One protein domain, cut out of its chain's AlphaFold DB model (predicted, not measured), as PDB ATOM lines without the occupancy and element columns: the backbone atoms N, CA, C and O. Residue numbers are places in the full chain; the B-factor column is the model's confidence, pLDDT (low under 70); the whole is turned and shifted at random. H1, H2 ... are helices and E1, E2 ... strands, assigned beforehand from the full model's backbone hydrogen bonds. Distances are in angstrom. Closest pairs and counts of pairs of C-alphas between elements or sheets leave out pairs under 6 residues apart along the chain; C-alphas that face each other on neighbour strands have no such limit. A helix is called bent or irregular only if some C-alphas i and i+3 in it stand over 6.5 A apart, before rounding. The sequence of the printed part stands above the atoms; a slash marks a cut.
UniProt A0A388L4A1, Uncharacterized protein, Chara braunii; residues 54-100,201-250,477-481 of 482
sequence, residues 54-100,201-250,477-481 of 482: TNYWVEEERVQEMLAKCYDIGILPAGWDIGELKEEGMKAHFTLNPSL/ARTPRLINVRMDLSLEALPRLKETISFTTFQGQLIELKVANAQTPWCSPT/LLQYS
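AT A GLANCE: This is residues 54 to 100, 201 to 250 and 477 to 481 of the 482 residues of an uncharacterized protein of Chara braunii (UniProt A0A388L4A1). Two antiparallel hairpins, E1 with E2 and E3 with E4, stand side by side in one twisted four-stranded sheet, with no named helix packed on either face. The kinked helix H1 lies off one end of the strands and the short helix H2 off the other, while the loop of residues 239 to 250 runs on away from the sheet and makes much of the length. The printed part has 102 residues, with two named helices and four named strands in the order H1 E1 E2 H2 E3 E4. The sheet is mixed, in the order E1, E2, E3, E4, and the class is mixed, helices and strands, with under half of the residues in named elements. The whole is loose, with a radius of gyration of the C-alphas of 15.9 A, and elongated, with spans of 53 by 28 by 26 A.

HOW THE PARTS SIT: The inner strands E2, residues 91 to 96, and E3, residues 224 to 228, are parallel at 23 degrees, with N 94 and O 226 2.9 A apart. E1, residues 83 to 88, is an edge strand and forms a hairpin with E2, antiparallel at 164 degrees, where N 86 and O 93 are 2.8 A apart. E4, residues 234 to 238, is the other edge strand and forms a hairpin with E3, antiparallel at 162 degrees, where N 237 and O 225 are 2.7 A apart. The sheet is twisted, its C-alphas lying up to 4.5 A off the best plane. H1, residues 56 to 73, and H2, residues 215 to 220, are not on the sheet, with 0 pairs of C-alphas within 10 A for each, and they are apart from each other. In H1, 12 of 14 O i to N i+4 pairs are within hydrogen-bond range; in H2, 0 of 2 are, beside 2 of 3 O i to N i+3 pairs.

IN THESE COORDINATES: E1 and E2 are each 16.1 A long, E3 13.4 A and E4 13.1 A. E1 begins at C-alpha 83 (-29.054, 48.512, 38.890), and E4 ends at C-alpha 238 (-26.992, 30.020, 30.910). H1 is 21.6 A long, begins at C-alpha 56 (-22.259, 57.311, 42.628), has a kink of 55 degrees near residue 63 and is irregular, with C-alphas 58 and 61 8.6 A apart. H2, 10.0 A long, is only just irregular, with C-alphas 216 and 219 7.0 A apart.

THE WHOLE: The two C-alphas farthest apart, those of Val 58 and Thr 250, are 54.2 A apart. Residues 101 to 200 are not printed, with 17.0 A from C-alpha 100 to C-alpha 201, and residues 251 to 476 are not printed, with 15.7 A from C-alpha 250 to C-alpha 477. Of the links that are printed whole, H1 to E1 is short and the others are tight. The mean pLDDT of the printed part is 78.4, and it is under 70 in residues 201 to 215, 249 and 477 to 481.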
ATOM      1  N   THR A  54     -29.150  57.376  40.277       91.38
ATOM      2  CA  THR A  54     -28.192  57.708  41.335       91.38
ATOM      3  C   THR A  54     -26.793  57.865  40.738       91.38
ATOM      4  O   THR A  54     -26.285  56.937  40.102       91.38
ATOM      5  N   ASN A  55     -26.168  59.031  40.922       94.75
ATOM      6  CA  ASN A  55     -24.785  59.275  40.513       94.75
ATOM      7  C   ASN A  55     -23.829  58.949  41.669       94.75
ATOM      8  O   ASN A  55     -23.687  59.738  42.603       94.75
ATOM      9  N   TYR A  56     -23.147  57.810  41.577       95.69
ATOM     10  CA  TYR A  56     -22.259  57.311  42.628       95.69
ATOM     11  C   TYR A  56     -20.910  58.022  42.723       95.69
ATOM     12  O   TYR A  56     -20.212  57.852  43.718       95.69
ATOM     13  N   TRP A  57     -20.537  58.845  41.741       96.19
ATOM     14  CA  TRP A  57     -19.261  59.567  41.768       96.19
ATOM     15  C   TRP A  57     -19.143  60.548  42.940       96.19
ATOM     16  O   TRP A  57     -18.042  60.797  43.417       96.19
ATOM     17  N   VAL A  58     -20.269  61.071  43.435       96.38
ATOM     18  CA  VAL A  58     -20.292  61.959  44.612       96.38
ATOM     19  C   VAL A  58     -19.889  61.209  45.888       96.38
ATOM     20  O   VAL A  58     -19.321  61.801  46.798       96.38
ATOM     21  N   GLU A  59     -20.134  59.899  45.935       96.00
ATOM     22  CA  GLU A  59     -19.837  59.026  47.073       96.00
ATOM     23  C   GLU A  59     -18.764  57.981  46.721       96.00
ATOM     24  O   GLU A  59     -18.802  56.854  47.218       96.00
ATOM     25  N   GLU A  60     -17.808  58.335  45.853       96.31
ATOM     26  CA  GLU A  60     -16.817  57.392  45.321       96.31
ATOM     27  C   GLU A  60     -16.107  56.600  46.431       96.31
ATOM     28  O   GLU A  60     -16.045  55.374  46.361       96.31
ATOM     29  N   GLU A  61     -15.616  57.267  47.476       96.50
ATOM     30  CA  GLU A  61     -14.887  56.612  48.572       96.50
ATOM     31  C   GLU A  61     -15.748  55.571  49.303       96.50
ATOM     32  O   GLU A  61     -15.309  54.447  49.552       96.50
ATOM     33  N   ARG A  62     -17.016  55.903  49.573       96.06
ATOM     34  CA  ARG A  62     -17.985  55.002  50.215       96.06
ATOM     35  C   ARG A  62     -18.279  53.790  49.328       96.06
ATOM     36  O   ARG A  62     -18.386  52.665  49.817       96.06
ATOM     37  N   VAL A  63     -18.404  54.010  48.019       96.12
ATOM     38  CA  VAL A  63     -18.596  52.947  47.024       96.12
ATOM     39  C   VAL A  63     -17.365  52.047  46.962       96.12
ATOM     40  O   VAL A  63     -17.509  50.827  46.951       96.12
ATOM     41  N   GLN A  64     -16.156  52.609  46.975       95.88
ATOM     42  CA  GLN A  64     -14.913  51.838  46.994       95.88
ATOM     43  C   GLN A  64     -14.768  50.993  48.268       95.88
ATOM     44  O   GLN A  64     -14.351  49.836  48.189       95.88
ATOM     45  N   GLU A  65     -15.143  51.523  49.434       94.06
ATOM     46  CA  GLU A  65     -15.152  50.760  50.687       94.06
ATOM     47  C   GLU A  65     -16.158  49.599  50.625       94.06
ATOM     48  O   GLU A  65     -15.863  48.471  51.033       94.06
ATOM     49  N   MET A  66     -17.342  49.848  50.060       94.38
ATOM     50  CA  MET A  66     -18.340  48.810  49.815       94.38
ATOM     51  C   MET A  66     -17.819  47.751  48.837       94.38
ATOM     52  O   MET A  66     -17.937  46.564  49.127       94.38
ATOM     53  N   LEU A  67     -17.165  48.140  47.739       94.00
ATOM     54  CA  LEU A  67     -16.538  47.211  46.794       94.00
ATOM     55  C   LEU A  67     -15.446  46.366  47.454       94.00
ATOM     56  O   LEU A  67     -15.387  45.164  47.201       94.00
ATOM     57  N   ALA A  68     -14.635  46.949  48.341       92.06
ATOM     58  CA  ALA A  68     -13.636  46.208  49.106       92.06
ATOM     59  C   ALA A  68     -14.285  45.148  50.011       92.06
ATOM     60  O   ALA A  68     -13.871  43.988  49.995       92.06
ATOM     61  N   LYS A  69     -15.362  45.496  50.728       90.75
ATOM     62  CA  LYS A  69     -16.132  44.543  51.554       90.75
ATOM     63  C   LYS A  69     -16.786  43.447  50.710       90.75
ATOM     64  O   LYS A  69     -16.700  42.270  51.065       90.75
ATOM     65  N   CYS A  70     -17.384  43.814  49.576       91.31
ATOM     66  CA  CYS A  70     -17.957  42.878  48.608       91.31
ATOM     67  C   CYS A  70     -16.905  41.904  48.096       91.31
ATOM     68  O   CYS A  70     -17.146  40.700  48.029       91.31
ATOM     69  N   TYR A  71     -15.728  42.418  47.749       89.69
ATOM     70  CA  TYR A  71     -14.637  41.605  47.256       89.69
ATOM     71  C   TYR A  71     -14.137  40.650  48.334       89.69
ATOM     72  O   TYR A  71     -13.953  39.472  48.055       89.69
ATOM     73  N   ASP A  72     -13.989  41.118  49.568       86.38
ATOM     74  CA  ASP A  72     -13.423  40.342  50.665       86.38
ATOM     75  C   ASP A  72     -14.355  39.256  51.189       86.38
ATOM     76  O   ASP A  72     -13.948  38.097  51.306       86.38
ATOM     77  N   ILE A  73     -15.597  39.633  51.478       86.88
ATOM     78  CA  ILE A  73     -16.575  38.794  52.175       86.88
ATOM     79  C   ILE A  73     -17.491  38.082  51.169       86.88
ATOM     80  O   ILE A  73     -18.126  37.085  51.498       86.88
ATOM     81  N   GLY A  74     -17.553  38.558  49.921       84.56
ATOM     82  CA  GLY A  74     -18.514  38.067  48.931       84.56
ATOM     83  C   GLY A  74     -19.947  38.517  49.223       84.56
ATOM     84  O   GLY A  74     -20.883  37.942  48.675       84.56
ATOM     85  N   ILE A  75     -20.125  39.514  50.099       81.75
ATOM     86  CA  ILE A  75     -21.434  40.016  50.519       81.75
ATOM     87  C   ILE A  75     -21.593  41.454  50.060       81.75
ATOM     88  O   ILE A  75     -20.796  42.327  50.397       81.75
ATOM     89  N   LEU A  76     -22.673  41.677  49.327       83.44
ATOM     90  CA  LEU A  76     -23.111  42.976  48.859       83.44
ATOM     91  C   LEU A  76     -24.071  43.582  49.888       83.44
ATOM     92  O   LEU A  76     -25.094  42.955  50.181       83.44
ATOM     93  N   PRO A  77     -23.763  44.749  50.482       85.25
ATOM     94  CA  PRO A  77     -24.636  45.347  51.481       85.25
ATOM     95  C   PRO A  77     -26.031  45.642  50.915       85.25
ATOM     96  O   PRO A  77     -26.178  46.052  49.763       85.25
ATOM     97  N   ALA A  78     -27.062  45.458  51.740       88.38
ATOM     98  CA  ALA A  78     -28.431  45.792  51.365       88.38
ATOM     99  C   ALA A  78     -28.617  47.314  51.210       88.38
ATOM    100  O   ALA A  78     -27.911  48.104  51.837       88.38
ATOM    101  N   GLY A  79     -29.595  47.718  50.392       87.38
ATOM    102  CA  GLY A  79     -29.982  49.125  50.223       87.38
ATOM    103  C   GLY A  79     -29.164  49.918  49.200       87.38
ATOM    104  O   GLY A  79     -29.370  51.121  49.079       87.38
ATOM    105  N   TRP A  80     -28.266  49.271  48.455       89.50
ATOM    106  CA  TRP A  80     -27.565  49.896  47.335       89.50
ATOM    107  C   TRP A  80     -28.353  49.719  46.034       89.50
ATOM    108  O   TRP A  80     -28.720  48.600  45.671       89.50
ATOM    109  N   ASP A  81     -28.576  50.818  45.316       90.62
ATOM    110  CA  ASP A  81     -29.169  50.817  43.976       90.62
ATOM    111  C   ASP A  81     -28.104  50.433  42.939       90.62
ATOM    112  O   ASP A  81     -27.432  51.270  42.333       90.62
ATOM    113  N   ILE A  82     -27.869  49.133  42.808       91.00
ATOM    114  CA  ILE A  82     -26.792  48.605  41.962       91.00
ATOM    115  C   ILE A  82     -27.217  48.604  40.495       91.00
ATOM    116  O   ILE A  82     -26.371  48.607  39.603       91.00
ATOM    117  N   GLY A  83     -28.518  48.612  40.229       90.94
ATOM    118  CA  GLY A  83     -29.054  48.512  38.890       90.94
ATOM    119  C   GLY A  83     -30.484  48.000  38.861       90.94
ATOM    120  O   GLY A  83     -31.069  47.623  39.876       90.94
ATOM    121  N   GLU A  84     -31.029  47.940  37.655       92.25
ATOM    122  CA  GLU A  84     -32.383  47.466  37.405       92.25
ATOM    123  C   GLU A  84     -32.367  45.988  37.010       92.25
ATOM    124  O   GLU A  84     -31.708  45.599  36.044       92.25
ATOM    125  N   LEU A  85     -33.140  45.161  37.718       91.75
ATOM    126  CA  LEU A  85     -33.451  43.796  37.298       91.75
ATOM    127  C   LEU A  85     -34.796  43.787  36.562       91.75
ATOM    128  O   LEU A  85     -35.838  44.066  37.149       91.75
ATOM    129  N   LYS A  86     -34.778  43.441  35.277       93.81
ATOM    130  CA  LYS A  86     -35.961  43.251  34.432       93.81
ATOM    131  C   LYS A  86     -36.156  41.764  34.188       93.81
ATOM    132  O   LYS A  86     -35.270  41.096  33.664       93.81
ATOM    133  N   GLU A  87     -37.308  41.231  34.569       94.75
ATOM    134  CA  GLU A  87     -37.651  39.837  34.293       94.75
ATOM    135  C   GLU A  87     -38.524  39.737  33.040       94.75
ATOM    136  O   GLU A  87     -39.575  40.366  32.951       94.75
ATOM    137  N   GLU A  88     -38.103  38.910  32.087       93.94
ATOM    138  CA  GLU A  88     -38.831  38.612  30.856       93.94
ATOM    139  C   GLU A  88     -39.014  37.092  30.744       93.94
ATOM    140  O   GLU A  88     -38.191  36.357  30.191       93.94
ATOM    141  N   GLY A  89     -40.089  36.588  31.356       93.12
ATOM    142  CA  GLY A  89     -40.380  35.155  31.422       93.12
ATOM    143  C   GLY A  89     -39.268  34.364  32.126       93.12
ATOM    144  O   GLY A  89     -39.010  34.554  33.319       93.12
ATOM    145  N   MET A  90     -38.615  33.472  31.373       90.38
ATOM    146  CA  MET A  90     -37.491  32.640  31.836       90.38
ATOM    147  C   MET A  90     -36.136  33.361  31.808       90.38
ATOM    148  O   MET A  90     -35.128  32.778  32.209       90.38
ATOM    149  N   LYS A  91     -36.100  34.615  31.341       88.94
ATOM    150  CA  LYS A  91     -34.892  35.434  31.285       88.94
ATOM    151  C   LYS A  91     -34.927  36.505  32.364       88.94
ATOM    152  O   LYS A  91     -35.953  37.142  32.597       88.94
ATOM    153  N   ALA A  92     -33.789  36.718  33.006       91.06
ATOM    154  CA  ALA A  92     -33.533  37.920  33.787       91.06
ATOM    155  C   ALA A  92     -32.525  38.793  33.040       91.06
ATOM    156  O   ALA A  92     -31.513  38.298  32.538       91.06
ATOM    157  N   HIS A  93     -32.802  40.089  32.973       91.38
ATOM    158  CA  HIS A  93     -31.909  41.099  32.443       91.38
ATOM    159  C   HIS A  93     -31.520  42.064  33.555       91.38
ATOM    160  O   HIS A  93     -32.373  42.755  34.102       91.38
ATOM    161  N   PHE A  94     -30.239  42.114  33.890       91.06
ATOM    162  CA  PHE A  94     -29.720  43.035  34.888       91.06
ATOM    163  C   PHE A  94     -28.954  44.176  34.212       91.06
ATOM    164  O   PHE A  94     -27.962  43.954  33.514       91.06
ATOM    165  N   THR A  95     -29.410  45.408  34.411       90.62
ATOM    166  CA  THR A  95     -28.742  46.618  33.926       90.62
ATOM    167  C   THR A  95     -28.041  47.295  35.094       90.62
ATOM    168  O   THR A  95     -28.696  47.882  35.949       90.62
ATOM    169  N   LEU A  96     -26.710  47.212  35.133       89.56
ATOM    170  CA  LEU A  96     -25.893  47.818  36.184       89.56
ATOM    171  C   LEU A  96     -25.888  49.352  36.063       89.56
ATOM    172  O   LEU A  96     -25.861  49.889  34.955       89.56
ATOM    173  N   ASN A  97     -25.876  50.063  37.194       93.38
ATOM    174  CA  ASN A  97     -25.705  51.514  37.204       93.38
ATOM    175  C   ASN A  97     -24.333  51.884  36.582       93.38
ATOM    176  O   ASN A  97     -23.307  51.406  37.074       93.38
ATOM    177  N   PRO A  98     -24.277  52.741  35.541       92.12
ATOM    178  CA  PRO A  98     -23.034  53.075  34.846       92.12
ATOM    179  C   PRO A  98     -21.970  53.686  35.760       92.12
ATOM    180  O   PRO A  98     -20.815  53.279  35.696       92.12
ATOM    181  N   SER A  99     -22.351  54.603  36.658       95.12
ATOM    182  CA  SER A  99     -21.395  55.244  37.576       95.12
ATOM    183  C   SER A  99     -20.791  54.245  38.567       95.12
ATOM    184  O   SER A  99     -19.591  54.273  38.830       95.12
ATOM    185  N   LEU A 100     -21.592  53.288  39.047       94.19
ATOM    186  CA  LEU A 100     -21.102  52.206  39.901       94.19
ATOM    187  C   LEU A 100     -20.149  51.267  39.144       94.19
ATOM    188  O   LEU A 100     -19.135  50.837  39.696       94.19
ATOM    189  N   ALA A 201     -11.605  45.385  26.412       45.97
ATOM    190  CA  ALA A 201     -13.055  45.384  26.528       45.97
ATOM    191  C   ALA A 201     -13.720  44.139  25.915       45.97
ATOM    192  O   ALA A 201     -14.866  43.841  26.231       45.97
ATOM    193  N   ARG A 202     -13.043  43.435  24.999       44.09
ATOM    194  CA  ARG A 202     -13.676  42.424  24.142       44.09
ATOM    195  C   ARG A 202     -13.576  41.011  24.688       44.09
ATOM    196  O   ARG A 202     -14.259  40.129  24.171       44.09
ATOM    197  N   THR A 203     -12.783  40.782  25.731       41.91
ATOM    198  CA  THR A 203     -12.685  39.469  26.373       41.91
ATOM    199  C   THR A 203     -12.907  39.540  27.884       41.91
ATOM    200  O   THR A 203     -11.991  39.257  28.656       41.91
ATOM    201  N   PRO A 204     -14.135  39.842  28.355       42.81
ATOM    202  CA  PRO A 204     -14.492  39.529  29.733       42.81
ATOM    203  C   PRO A 204     -14.439  38.001  29.898       42.81
ATOM    204  O   PRO A 204     -15.360  37.283  29.510       42.81
ATOM    205  N   ARG A 205     -13.317  37.473  30.399       43.00
ATOM    206  CA  ARG A 205     -13.153  36.037  30.648       43.00
ATOM    207  C   ARG A 205     -14.013  35.658  31.847       43.00
ATOM    208  O   ARG A 205     -13.744  36.052  32.978       43.00
ATOM    209  N   LEU A 206     -15.092  34.934  31.573       38.91
ATOM    210  CA  LEU A 206     -16.045  34.483  32.579       38.91
ATOM    211  C   LEU A 206     -15.476  33.290  33.355       38.91
ATOM    212  O   LEU A 206     -15.030  32.301  32.774       38.91
ATOM    213  N   ILE A 207     -15.523  33.394  34.681       43.34
ATOM    214  CA  ILE A 207     -15.178  32.332  35.626       43.34
ATOM    215  C   ILE A 207     -16.439  31.491  35.855       43.34
ATOM    216  O   ILE A 207     -17.527  32.038  36.039       43.34
ATOM    217  N   ASN A 208     -16.311  30.162  35.879       40.09
ATOM    218  CA  ASN A 208     -17.392  29.294  36.343       40.09
ATOM    219  C   ASN A 208     -17.631  29.569  37.832       40.09
ATOM    220  O   ASN A 208     -16.855  29.124  38.678       40.09
ATOM    221  N   VAL A 209     -18.691  30.311  38.154       43.19
ATOM    222  CA  VAL A 209     -19.091  30.561  39.541       43.19
ATOM    223  C   VAL A 209     -20.104  29.504  39.947       43.19
ATOM    224  O   VAL A 209     -21.178  29.393  39.360       43.19
ATOM    225  N   ARG A 210     -19.751  28.714  40.960       47.66
ATOM    226  CA  ARG A 210     -20.670  27.779  41.603       47.66
ATOM    227  C   ARG A 210     -21.349  28.486  42.772       47.66
ATOM    228  O   ARG A 210     -20.663  29.027  43.634       47.66
ATOM    229  N   MET A 211     -22.677  28.450  42.801       59.44
ATOM    230  CA  MET A 211     -23.488  28.962  43.905       59.44
ATOM    231  C   MET A 211     -24.388  27.838  44.409       59.44
ATOM    232  O   MET A 211     -25.085  27.208  43.613       59.44
ATOM    233  N   ASP A 212     -24.362  27.580  45.714       54.66
ATOM    234  CA  ASP A 212     -25.303  26.657  46.340       54.66
ATOM    235  C   ASP A 212     -26.590  27.437  46.679       54.66
ATOM    236  O   ASP A 212     -26.545  28.491  47.315       54.66
ATOM    237  N   LEU A 213     -27.741  26.952  46.203       56.59
ATOM    238  CA  LEU A 213     -29.054  27.587  46.370       56.59
ATOM    239  C   LEU A 213     -29.987  26.676  47.173       56.59
ATOM    240  O   LEU A 213     -29.908  25.450  47.075       56.59
ATOM    241  N   SER A 214     -30.910  27.264  47.943       65.38
ATOM    242  CA  SER A 214     -31.949  26.484  48.625       65.38
ATOM    243  C   SER A 214     -32.914  25.858  47.610       65.38
ATOM    244  O   SER A 214     -33.195  26.434  46.558       65.38
ATOM    245  N   LEU A 215     -33.471  24.686  47.935       68.38
ATOM    246  CA  LEU A 215     -34.441  24.005  47.062       68.38
ATOM    247  C   LEU A 215     -35.685  24.868  46.788       68.38
ATOM    248  O   LEU A 215     -36.261  24.804  45.706       68.38
ATOM    249  N   GLU A 216     -36.058  25.731  47.731       78.25
ATOM    250  CA  GLU A 216     -37.171  26.682  47.607       78.25
ATOM    251  C   GLU A 216     -36.902  27.805  46.591       78.25
ATOM    252  O   GLU A 216     -37.825  28.479  46.131       78.25
ATOM    253  N   ALA A 217     -35.641  28.041  46.222       77.38
ATOM    254  CA  ALA A 217     -35.278  28.994  45.180       77.38
ATOM    255  C   ALA A 217     -35.391  28.399  43.766       77.38
ATOM    256  O   ALA A 217     -35.407  29.164  42.804       77.38
ATOM    257  N   LEU A 218     -35.527  27.072  43.618       72.12
ATOM    258  CA  LEU A 218     -35.575  26.412  42.306       72.12
ATOM    259  C   LEU A 218     -36.671  26.956  41.377       72.12
ATOM    260  O   LEU A 218     -36.349  27.230  40.224       72.12
ATOM    261  N   PRO A 219     -37.922  27.193  41.826       83.19
ATOM    262  CA  PRO A 219     -38.957  27.743  40.947       83.19
ATOM    263  C   PRO A 219     -38.677  29.183  40.493       83.19
ATOM    264  O   PRO A 219     -39.279  29.651  39.534       83.19
ATOM    265  N   ARG A 220     -37.787  29.898  41.195       82.62
ATOM    266  CA  ARG A 220     -37.374  31.273  40.875       82.62
ATOM    267  C   ARG A 220     -36.130  31.317  39.987       82.62
ATOM    268  O   ARG A 220     -35.750  32.394  39.533       82.62
ATOM    269  N   LEU A 221     -35.487  30.173  39.752       82.69
ATOM    270  CA  LEU A 221     -34.275  30.093  38.953       82.69
ATOM    271  C   LEU A 221     -34.596  30.408  37.491       82.69
ATOM    272  O   LEU A 221     -35.453  29.775  36.878       82.69
ATOM    273  N   LYS A 222     -33.885  31.382  36.930       84.56
ATOM    274  CA  LYS A 222     -33.967  31.715  35.507       84.56
ATOM    275  C   LYS A 222     -33.025  30.811  34.725       84.56
ATOM    276  O   LYS A 222     -31.915  30.554  35.179       84.56
ATOM    277  N   GLU A 223     -33.458  30.348  33.556       86.81
ATOM    278  CA  GLU A 223     -32.624  29.532  32.660       86.81
ATOM    279  C   GLU A 223     -31.466  30.360  32.090       86.81
ATOM    280  O   GLU A 223     -30.348  29.871  31.935       86.81
ATOM    281  N   THR A 224     -31.729  31.643  31.848       83.38
ATOM    282  CA  THR A 224     -30.748  32.591  31.342       83.38
ATOM    283  C   THR A 224     -30.744  33.851  32.196       83.38
ATOM    284  O   THR A 224     -31.783  34.477  32.423       83.38
ATOM    285  N   ILE A 225     -29.550  34.275  32.593       86.19
ATOM    286  CA  ILE A 225     -29.294  35.575  33.207       86.19
ATOM    287  C   ILE A 225     -28.440  36.372  32.231       86.19
ATOM    288  O   ILE A 225     -27.354  35.942  31.864       86.19
ATOM    289  N   SER A 226     -28.914  37.535  31.809       86.00
ATOM    290  CA  SER A 226     -28.158  38.442  30.952       86.00
ATOM    291  C   SER A 226     -27.845  39.737  31.687       86.00
ATOM    292  O   SER A 226     -28.636  40.192  32.512       86.00
ATOM    293  N   PHE A 227     -26.696  40.334  31.401       86.62
ATOM    294  CA  PHE A 227     -26.313  41.627  31.946       86.62
ATOM    295  C   PHE A 227     -25.703  42.515  30.874       86.62
ATOM    296  O   PHE A 227     -24.949  42.049  30.023       86.62
ATOM    297  N   THR A 228     -26.037  43.802  30.919       83.62
ATOM    298  CA  THR A 228     -25.445  44.811  30.035       83.62
ATOM    299  C   THR A 228     -24.341  45.536  30.792       83.62
ATOM    300  O   THR A 228     -24.580  46.090  31.863       83.62
ATOM    301  N   THR A 229     -23.129  45.513  30.248       78.75
ATOM    302  CA  THR A 229     -21.998  46.298  30.766       78.75
ATOM    303  C   THR A 229     -22.182  47.786  30.460       78.75
ATOM    304  O   THR A 229     -22.928  48.141  29.547       78.75
ATOM    305  N   PHE A 230     -21.436  48.668  31.133       72.75
ATOM    306  CA  PHE A 230     -21.413  50.102  30.805       72.75
ATOM    307  C   PHE A 230     -21.083  50.413  29.335       72.75
ATOM    308  O   PHE A 230     -21.472  51.451  28.811       72.75
ATOM    309  N   GLN A 231     -20.382  49.507  28.650       80.62
ATOM    310  CA  GLN A 231     -20.038  49.655  27.235       80.62
ATOM    311  C   GLN A 231     -21.179  49.240  26.297       80.62
ATOM    312  O   GLN A 231     -21.000  49.209  25.082       80.62
ATOM    313  N   GLY A 232     -22.333  48.859  26.847       82.56
ATOM    314  CA  GLY A 232     -23.450  48.310  26.087       82.56
ATOM    315  C   GLY A 232     -23.227  46.865  25.632       82.56
ATOM    316  O   GLY A 232     -24.040  46.340  24.875       82.56
ATOM    317  N   GLN A 233     -22.153  46.197  26.072       85.12
ATOM    318  CA  GLN A 233     -21.951  44.783  25.765       85.12
ATOM    319  C   GLN A 233     -22.920  43.942  26.597       85.12
ATOM    320  O   GLN A 233     -22.864  43.976  27.827       85.12
ATOM    321  N   LEU A 234     -23.773  43.181  25.913       83.06
ATOM    322  CA  LEU A 234     -24.643  42.179  26.517       83.06
ATOM    323  C   LEU A 234     -23.844  40.901  26.780       83.06
ATOM    324  O   LEU A 234     -23.220  40.355  25.870       83.06
ATOM    325  N   ILE A 235     -23.888  40.414  28.013       84.06
ATOM    326  CA  ILE A 235     -23.297  39.142  28.416       84.06
ATOM    327  C   ILE A 235     -24.428  38.227  28.871       84.06
ATOM    328  O   ILE A 235     -25.215  38.596  29.738       84.06
ATOM    329  N   GLU A 236     -24.522  37.041  28.274       84.75
ATOM    330  CA  GLU A 236     -25.560  36.050  28.555       84.75
ATOM    331  C   GLU A 236     -24.960  34.836  29.281       84.75
ATOM    332  O   GLU A 236     -24.023  34.199  28.800       84.75
ATOM    333  N   LEU A 237     -25.509  34.509  30.449       83.25
ATOM    334  CA  LEU A 237     -25.169  33.341  31.253       83.25
ATOM    335  C   LEU A 237     -26.318  32.347  31.194       83.25
ATOM    336  O   LEU A 237     -27.433  32.667  31.607       83.25
ATOM    337  N   LYS A 238     -26.038  31.119  30.757       83.44
ATOM    338  CA  LYS A 238     -26.992  30.020  30.910       83.44
ATOM    339  C   LYS A 238     -26.775  29.346  32.251       83.44
ATOM    340  O   LYS A 238     -25.668  28.894  32.564       83.44
ATOM    341  N   VAL A 239     -27.846  29.274  33.020       81.88
ATOM    342  CA  VAL A 239     -27.876  28.642  34.326       81.88
ATOM    343  C   VAL A 239     -28.135  27.158  34.147       81.88
ATOM    344  O   VAL A 239     -29.247  26.771  33.797       81.88
ATOM    345  N   ALA A 240     -27.128  26.310  34.385       79.81
ATOM    346  CA  ALA A 240     -27.377  24.876  34.473       79.81
ATOM    347  C   ALA A 240     -27.636  24.460  35.922       79.81
ATOM    348  O   ALA A 240     -27.016  24.928  36.879       79.81
ATOM    349  N   ASN A 241     -28.575  23.540  36.062       81.25
ATOM    350  CA  ASN A 241     -29.001  22.929  37.302       81.25
ATOM    351  C   ASN A 241     -28.902  21.408  37.264       81.25
ATOM    352  O   ASN A 241     -28.634  20.817  36.224       81.25
ATOM    353  N   ALA A 242     -29.163  20.761  38.401       78.56
ATOM    354  CA  ALA A 242     -29.165  19.301  38.497       78.56
ATOM    355  C   ALA A 242     -30.154  18.615  37.526       78.56
ATOM    356  O   ALA A 242     -30.000  17.434  37.232       78.56
ATOM    357  N   GLN A 243     -31.161  19.341  37.026       78.50
ATOM    358  CA  GLN A 243     -32.109  18.850  36.021       78.50
ATOM    359  C   GLN A 243     -31.624  19.084  34.585       78.50
ATOM    360  O   GLN A 243     -32.209  18.550  33.644       78.50
ATOM    361  N   THR A 244     -30.567  19.872  34.389       81.25
ATOM    362  CA  THR A 244     -30.040  20.141  33.058       81.25
ATOM    363  C   THR A 244     -29.427  18.851  32.513       81.25
ATOM    364  O   THR A 244     -28.687  18.191  33.245       81.25
ATOM    365  N   PRO A 245     -29.715  18.450  31.258       77.62
ATOM    366  CA  PRO A 245     -29.428  17.094  30.778       77.62
ATOM    367  C   PRO A 245     -27.979  16.623  30.971       77.62
ATOM    368  O   PRO A 245     -27.741  15.450  31.253       77.62
ATOM    369  N   TRP A 246     -27.003  17.530  30.880       75.38
ATOM    370  CA  TRP A 246     -25.577  17.233  31.064       75.38
ATOM    371  C   TRP A 246     -25.110  17.183  32.529       75.38
ATOM    372  O   TRP A 246     -23.998  16.732  32.786       75.38
ATOM    373  N   CYS A 247     -25.928  17.620  33.487       70.75
ATOM    374  CA  CYS A 247     -25.656  17.508  34.925       70.75
ATOM    375  C   CYS A 247     -26.148  16.176  35.516       70.75
ATOM    376  O   CYS A 247     -25.952  15.922  36.706       70.75
ATOM    377  N   SER A 248     -26.783  15.320  34.709       72.62
ATOM    378  CA  SER A 248     -27.260  14.021  35.172       72.62
ATOM    379  C   SER A 248     -26.081  13.066  35.452       72.62
ATOM    380  O   SER A 248     -25.151  12.973  34.646       72.62
ATOM    381  N   PRO A 249     -26.105  12.304  36.567       68.56
ATOM    382  CA  PRO A 249     -25.052  11.337  36.909       68.56
ATOM    383  C   PRO A 249     -24.811  10.266  35.839       68.56
ATOM    384  O   PRO A 249     -23.774   9.610  35.830       68.56
ATOM    385  N   THR A 250     -25.769  10.085  34.927       73.75
ATOM    386  CA  THR A 250     -25.717   9.139  33.811       73.75
ATOM    387  C   THR A 250     -24.758   9.544  32.683       73.75
ATOM    388  O   THR A 250     -24.643   8.814  31.703       73.75
ATOM    389  N   LEU A 477     -23.725  23.796  37.338       25.38
ATOM    390  CA  LEU A 477     -22.640  24.297  36.484       25.38
ATOM    391  C   LEU A 477     -23.201  25.401  35.578       25.38
ATOM    392  O   LEU A 477     -24.364  25.356  35.220       25.38
ATOM    393  N   LEU A 478     -22.409  26.383  35.166       29.28
ATOM    394  CA  LEU A 478     -22.817  27.353  34.139       29.28
ATOM    395  C   LEU A 478     -22.121  26.971  32.828       29.28
ATOM    396  O   LEU A 478     -20.931  26.661  32.844       29.28
ATOM    397  N   GLN A 479     -22.847  26.939  31.707       25.75
ATOM    398  CA  GLN A 479     -22.304  26.515  30.407       25.75
ATOM    399  C   GLN A 479     -22.621  27.541  29.313       25.75
ATOM    400  O   GLN A 479     -23.752  27.992  29.189       25.75
ATOM    401  N   TYR A 480     -21.635  27.872  28.472       35.09
ATOM    402  CA  TYR A 480     -21.811  28.778  27.330       35.09
ATOM    403  C   TYR A 480     -22.054  28.018  26.013       35.09
ATOM    404  O   TYR A 480     -21.541  26.914  25.815       35.09
ATOM    405  N   SER A 481     -22.805  28.637  25.098       23.39
ATOM    406  CA  SER A 481     -22.898  28.274  23.675       23.39
ATOM    407  C   SER A 481     -22.821  29.560  22.862       23.39
ATOM    408  O   SER A 481     -23.559  30.493  23.174       23.39
TER     409      SER A 481